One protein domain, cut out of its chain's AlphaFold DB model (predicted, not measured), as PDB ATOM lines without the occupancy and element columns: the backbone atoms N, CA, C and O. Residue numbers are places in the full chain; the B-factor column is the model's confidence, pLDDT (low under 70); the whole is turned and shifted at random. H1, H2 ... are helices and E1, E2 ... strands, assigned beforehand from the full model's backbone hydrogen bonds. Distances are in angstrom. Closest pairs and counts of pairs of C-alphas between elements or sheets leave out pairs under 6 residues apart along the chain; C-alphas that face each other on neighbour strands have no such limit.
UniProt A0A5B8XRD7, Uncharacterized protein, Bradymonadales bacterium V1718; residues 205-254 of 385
ATOM      1  N   GLU A 205      38.823   0.919  16.370       90.69
ATOM      2  CA  GLU A 205      39.113   2.221  16.980       90.69
ATOM      3  C   GLU A 205      40.368   2.871  16.375       90.69
ATOM      4  O   GLU A 205      40.335   4.050  16.033       90.69
ATOM      5  N   ALA A 206      41.441   2.097  16.180       92.81
ATOM      6  CA  ALA A 206      42.665   2.569  15.530       92.81
ATOM      7  C   ALA A 206      42.436   2.882  14.042       92.81
ATOM      8  O   ALA A 206      42.798   3.967  13.586       92.81
ATOM      9  N   PHE A 207      41.722   1.996  13.337       93.81
ATOM     10  CA  PHE A 207      41.317   2.199  11.947       93.81
ATOM     11  C   PHE A 207      40.548   3.511  11.789       93.81
ATOM     12  O   PHE A 207      40.944   4.362  10.997       93.81
ATOM     13  N   CYS A 208      39.494   3.715  12.586       92.12
ATOM     14  CA  CYS A 208      38.658   4.915  12.540       92.12
ATOM     15  C   CYS A 208      39.428   6.190  12.902       92.12
ATOM     16  O   CYS A 208      39.229   7.225  12.268       92.12
ATOM     17  N   ALA A 209      40.348   6.116  13.868       89.56
ATOM     18  CA  ALA A 209      41.223   7.236  14.202       89.56
ATOM     19  C   ALA A 209      42.172   7.606  13.050       89.56
ATOM     20  O   ALA A 209      42.503   8.777  12.893       89.56
ATOM     21  N   ARG A 210      42.601   6.631  12.240       91.88
ATOM     22  CA  ARG A 210      43.482   6.850  11.086       91.88
ATOM     23  C   ARG A 210      42.745   7.392   9.862       91.88
ATOM     24  O   ARG A 210      43.308   8.220   9.152       91.88
ATOM     25  N   VAL A 211      41.527   6.918   9.584       89.50
ATOM     26  CA  VAL A 211      40.758   7.362   8.403       89.50
ATOM     27  C   VAL A 211      40.073   8.718   8.593       89.50
ATOM     28  O   VAL A 211      39.718   9.342   7.598       89.50
ATOM     29  N   GLU A 212      39.879   9.164   9.840       85.00
ATOM     30  CA  GLU A 212      39.260  10.454  10.203       85.00
ATOM     31  C   GLU A 212      37.880  10.708   9.549       85.00
ATOM     32  O   GLU A 212      37.466  11.847   9.338       85.00
ATOM     33  N   GLN A 213      37.144   9.639   9.243       87.06
ATOM     34  CA  GLN A 213      35.789   9.671   8.689       87.06
ATOM     35  C   GLN A 213      34.820   8.975   9.639       87.06
ATOM     36  O   GLN A 213      35.230   8.155  10.461       87.06
ATOM     37  N   CYS A 214      33.532   9.285   9.512       90.88
ATOM     38  CA  CYS A 214      32.485   8.643  10.298       90.88
ATOM     39  C   CYS A 214      31.526   7.806   9.435       90.88
ATOM     40  O   CYS A 214      31.473   7.944   8.212       90.88
ATOM     41  N   GLY A 215      30.719   6.973  10.093       89.19
ATOM     42  CA  GLY A 215      29.799   6.019   9.482       89.19
ATOM     43  C   GLY A 215      30.520   4.771   8.978       89.19
ATOM     44  O   GLY A 215      31.617   4.454   9.431       89.19
ATOM     45  N   ASP A 216      29.912   4.068   8.024       90.75
ATOM     46  CA  ASP A 216      30.518   2.893   7.393       90.75
ATOM     47  C   ASP A 216      31.664   3.313   6.459       90.75
ATOM     48  O   ASP A 216      31.454   3.647   5.289       90.75
ATOM     49  N   VAL A 217      32.896   3.288   6.968       91.25
ATOM     50  CA  VAL A 217      34.092   3.656   6.204       91.25
ATOM     51  C   VAL A 217      34.739   2.410   5.628       91.25
ATOM     52  O   VAL A 217      35.005   1.454   6.354       91.25
ATOM     53  N   THR A 218      35.014   2.430   4.322       92.88
ATOM     54  CA  THR A 218      35.707   1.351   3.607       92.88
ATOM     55  C   THR A 218      37.065   1.828   3.105       92.88
ATOM     56  O   THR A 218      37.126   2.697   2.239       92.88
ATOM     57  N   ALA A 219      38.143   1.270   3.654       93.50
ATOM     58  CA  ALA A 219      39.521   1.633   3.324       93.50
ATOM     59  C   ALA A 219      40.478   0.468   3.615       93.50
ATOM     60  O   ALA A 219      40.107  -0.499   4.284       93.50
ATOM     61  N   GLU A 220      41.710   0.571   3.120       95.44
ATOM     62  CA  GLU A 220      42.793  -0.345   3.484       95.44
ATOM     63  C   GLU A 220      43.146  -0.168   4.967       95.44
ATOM     64  O   GLU A 220      43.231   0.964   5.464       95.44
ATOM     65  N   ASP A 221      43.325  -1.276   5.684       95.00
ATOM     66  CA  ASP A 221      43.923  -1.287   7.019       95.00
ATOM     67  C   ASP A 221      45.449  -1.145   6.980       95.00
ATOM     68  O   ASP A 221      46.056  -0.989   5.920       95.00
ATOM     69  N   ASN A 222      46.086  -1.179   8.150       93.31
ATOM     70  CA  ASN A 222      47.544  -1.193   8.281       93.31
ATOM     71  C   ASN A 222      48.219  -2.380   7.561       93.31
ATOM     72  O   ASN A 222      49.398  -2.296   7.238       93.31
ATOM     73  N   CYS A 223      47.472  -3.443   7.253       94.62
ATOM     74  CA  CYS A 223      47.936  -4.608   6.505       94.62
ATOM     75  C   CYS A 223      47.649  -4.519   4.995       94.62
ATOM     76  O   CYS A 223      47.842  -5.501   4.275       94.62
ATOM     77  N   GLY A 224      47.143  -3.382   4.500       92.56
ATOM     78  CA  GLY A 224      46.773  -3.196   3.093       92.56
ATOM     79  C   GLY A 224      45.491  -3.929   2.680       92.56
ATOM     80  O   GLY A 224      45.163  -3.986   1.496       92.56
ATOM     81  N   SER A 225      44.750  -4.513   3.626       93.88
ATOM     82  CA  SER A 225      43.498  -5.211   3.333       93.88
ATOM     83  C   SER A 225      42.321  -4.247   3.390       93.88
ATOM     84  O   SER A 225      42.114  -3.548   4.380       93.88
ATOM     85  N   MET A 226      41.499  -4.228   2.338       95.19
ATOM     86  CA  MET A 226      40.253  -3.459   2.332       95.19
ATOM     87  C   MET A 226      39.284  -4.004   3.385       95.19
ATOM     88  O   MET A 226      38.888  -5.171   3.335       95.19
ATOM     89  N   ARG A 227      38.845  -3.142   4.302       93.88
ATOM     90  CA  ARG A 227      37.842  -3.464   5.323       93.88
ATOM     91  C   ARG A 227      36.813  -2.355   5.456       93.88
ATOM     92  O   ARG A 227      37.089  -1.205   5.123       93.88
ATOM     93  N   THR A 228      35.653  -2.710   5.998       93.81
ATOM     94  CA  THR A 228      34.604  -1.761   6.376       93.81
ATOM     95  C   THR A 228      34.454  -1.743   7.892       93.81
ATOM     96  O   THR A 228      34.327  -2.803   8.510       93.81
ATOM     97  N   ALA A 229      34.466  -0.557   8.495       93.50
ATOM     98  CA  ALA A 229      34.202  -0.367   9.917       93.50
ATOM     99  C   ALA A 229      33.215   0.784  10.127       93.50
ATOM    100  O   ALA A 229      33.267   1.780   9.411       93.50
ATOM    101  N   ASP A 230      32.340   0.635  11.123       92.06
ATOM    102  CA  ASP A 230      31.448   1.703  11.575       92.06
ATOM    103  C   ASP A 230      32.221   2.640  12.511       92.06
ATOM    104  O   ASP A 230      32.525   2.301  13.662       92.06
ATOM    105  N   CYS A 231      32.589   3.798  11.979       92.31
ATOM    106  CA  CYS A 231      33.298   4.850  12.679       92.31
ATOM    107  C   CYS A 231      32.294   5.837  13.282       92.31
ATOM    108  O   CYS A 231      31.730   6.692  12.606       92.31
ATOM    109  N   GLY A 232      32.042   5.722  14.583       87.81
ATOM    110  CA  GLY A 232      31.156   6.648  15.287       87.81
ATOM    111  C   GLY A 232      31.737   8.060  15.419       87.81
ATOM    112  O   GLY A 232      32.938   8.278  15.270       87.81
ATOM    113  N   CYS A 233      30.876   9.012  15.772       88.69
ATOM    114  CA  CYS A 233      31.296  10.342  16.205       88.69
ATOM    115  C   CYS A 233      31.454  10.424  17.725       88.69
ATOM    116  O   CYS A 233      30.942   9.580  18.467       88.69
ATOM    117  N   ALA A 234      32.173  11.439  18.208       84.75
ATOM    118  CA  ALA A 234      32.381  11.620  19.634       84.75
ATOM    119  C   ALA A 234      31.173  12.325  20.278       84.75
ATOM    120  O   ALA A 234      30.702  13.361  19.821       84.75
ATOM    121  N   GLY A 235      30.691  11.799  21.406       85.62
ATOM    122  CA  GLY A 235      29.650  12.466  22.195       85.62
ATOM    123  C   GLY A 235      28.297  12.564  21.477       85.62
ATOM    124  O   GLY A 235      27.704  11.542  21.146       85.62
ATOM    125  N   GLU A 236      27.788  13.789  21.322       86.75
ATOM    126  CA  GLU A 236      26.470  14.094  20.729       86.75
ATOM    127  C   GLU A 236      26.559  14.487  19.243       86.75
ATOM    128  O   GLU A 236      25.583  14.946  18.651       86.75
ATOM    129  N   GLU A 237      27.738  14.340  18.641       91.38
ATOM    130  CA  GLU A 237      27.954  14.621  17.230       91.38
ATOM    131  C   GLU A 237      27.225  13.620  16.332       91.38
ATOM    132  O   GLU A 237      27.084  12.431  16.629       91.38
ATOM    133  N   LEU A 238      26.792  14.125  15.186       89.25
ATOM    134  CA  LEU A 238      26.097  13.372  14.165       89.25
ATOM    135  C   LEU A 238      27.038  13.132  12.998       89.25
ATOM    136  O   LEU A 238      27.729  14.046  12.551       89.25
ATOM    137  N   CYS A 239      27.017  11.912  12.475       91.69
ATOM    138  CA  CYS A 239      27.711  11.615  11.239       91.69
ATOM    139  C   CYS A 239      26.862  12.079  10.051       91.69
ATOM    140  O   CYS A 239      25.781  11.535   9.810       91.69
ATOM    141  N   VAL A 240      27.330  13.099   9.336       88.69
ATOM    142  CA  VAL A 240      26.612  13.706   8.207       88.69
ATOM    143  C   VAL A 240      27.498  13.737   6.964       88.69
ATOM    144  O   VAL A 240      28.719  13.813   7.100       88.69
ATOM    145  N   PRO A 241      26.928  13.687   5.746       86.62
ATOM    146  CA  PRO A 241      27.709  13.855   4.527       86.62
ATOM    147  C   PRO A 241      28.510  15.159   4.569       86.62
ATOM    148  O   PRO A 241      27.985  16.194   4.985       86.62
ATOM    149  N   SER A 242      29.767  15.114   4.132       82.56
ATOM    150  CA  SER A 242      30.577  16.321   3.991       82.56
ATOM    151  C   SER A 242      29.883  17.313   3.055       82.56
ATOM    152  O   SER A 242      29.476  16.962   1.948       82.56
ATOM    153  N   ALA A 243      29.757  18.566   3.499       76.44
ATOM    154  CA  ALA A 243      29.259  19.661   2.667       76.44
ATOM    155  C   ALA A 243      30.314  20.168   1.660       76.44
ATOM    156  O   ALA A 243      30.005  21.021   0.828       76.44
ATOM    157  N   ASP A 244      31.556  19.678   1.746       76.19
ATOM    158  CA  ASP A 244      32.624  19.999   0.801       76.19
ATOM    159  C   ASP A 244      32.496  19.116  -0.447       76.19
ATOM    160  O   ASP A 244      32.724  17.907  -0.392       76.19
ATOM    161  N   GLU A 245      32.160  19.735  -1.584       74.56
ATOM    162  CA  GLU A 245      32.012  19.068  -2.887       74.56
ATOM    163  C   GLU A 245      33.282  18.326  -3.343       74.56
ATOM    164  O   GLU A 245      33.212  17.485  -4.238       74.56
ATOM    165  N   ASN A 246      34.439  18.624  -2.743       70.19
ATOM    166  CA  ASN A 246      35.723  18.015  -3.073       70.19
ATOM    167  C   ASN A 246      36.153  16.918  -2.082       70.19
ATOM    168  O   ASN A 246      37.224  16.332  -2.243       70.19
ATOM    169  N   THR A 247      35.338  16.638  -1.059       69.81
ATOM    170  CA  THR A 247      35.600  15.595  -0.061       69.81
ATOM    171  C   THR A 247      34.475  14.565  -0.081       69.81
ATOM    172  O   THR A 247      33.410  14.772   0.497       69.81
ATOM    173  N   SER A 248      34.723  13.423  -0.720       71.69
ATOM    174  CA  SER A 248      33.857  12.249  -0.588       71.69
ATOM    175  C   SER A 248      33.996  11.680   0.824       71.69
ATOM    176  O   SER A 248      35.081  11.245   1.201       71.69
ATOM    177  N   GLY A 249      32.916  11.680   1.604       76.94
ATOM    178  CA  GLY A 249      32.902  11.090   2.943       76.94
ATOM    179  C   GLY A 249      31.846  11.704   3.854       76.94
ATOM    180  O   GLY A 249      31.171  12.670   3.489       76.94
ATOM    181  N   SER A 250      31.718  11.137   5.049       87.56
ATOM    182  CA  SER A 250      30.905  11.700   6.126       87.56
ATOM    183  C   SER A 250      31.810  12.250   7.223       87.56
ATOM    184  O   SER A 250      32.857  11.674   7.527       87.56
ATOM    185  N   VAL A 251      31.403  13.368   7.816       88.56
ATOM    186  CA  VAL A 251      32.121  14.078   8.878       88.56
ATOM    187  C   VAL A 251      31.254  14.182  10.127       88.56
ATOM    188  O   VAL A 251      30.023  14.217  10.052       88.56
ATOM    189  N   CYS A 252      31.902  14.246  11.286       90.19
ATOM    190  CA  CYS A 252      31.217  14.477  12.550       90.19
ATOM    191  C   CYS A 252      30.842  15.949  12.694       90.19
ATOM    192  O   CYS A 252      31.688  16.835  12.573       90.19
ATOM    193  N   CYS A 253      29.561  16.205  12.940       90.81
ATOM    194  CA  CYS A 253      29.024  17.542  13.114       90.81
ATOM    195  C   CYS A 253      28.242  17.640  14.419       90.81
ATOM    196  O   CYS A 253      27.315  16.866  14.664       90.81
ATOM    197  N   LEU A 254      28.604  18.613  15.254       92.62
ATOM    198  CA  LEU A 254      27.829  18.955  16.438       92.62
ATOM    199  C   LEU A 254      26.666  19.873  16.024       92.62
ATOM    200  O   LEU A 254      26.922  21.001  15.574       92.62
TER     201      LEU A 254
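This is residues 205 to 254 of the 385 residues of an uncharacterized protein of Bradymonadales bacterium V1718 (UniProt A0A5B8XRD7). Two small hairpins, E1 with E2 and E3 with E4, make a flat model; the second meets the first near Gly 215, and the short helix H1 packs on the first. The printed part has 50 residues with one named helix and four named strands, in the order H1, E1, E2, E3, E4; both two-stranded sheets are antiparallel and the class is mixed, helices and strands. It is compact, with a radius of gyration of the C-alphas of 11.1 A and spans of 32 by 26 by 13 A.

H1, residues 205 to 211, begins at C-alpha 205 (39.113, 2.221, 16.980) and is 10.1 A long. E1, residues 215 to 220, is 15.7 A, and E2, residues 226 to 231, 15.0 A. E3, residues 238 to 241, is 9.8 A; E4, residues 250 to 253, is 9.3 A and ends at C-alpha 253 (29.024, 17.542, 13.114).

In H1 every O i to N i+4 pair is within hydrogen-bond range. Its closest C-alphas to E2 are those of Cys 208 and Cys 231, 5.4 A apart. In the hairpin E1 and E2, N 217 and O 229 are 2.9 A apart, within hydrogen-bond range; in the hairpin E3 and E4, N 240 and O 251 are at 3.0 A. The closest C-alphas of E1 and E3, Gly 215 and Cys 239, are 6.2 A apart. H1 is apart from E3 and E4.

The C-alphas of Cys 223 and Leu 254, the farthest apart, are 32.5 A apart. The printed part has no cut and no long link. Residue 247 is under 70 in pLDDT.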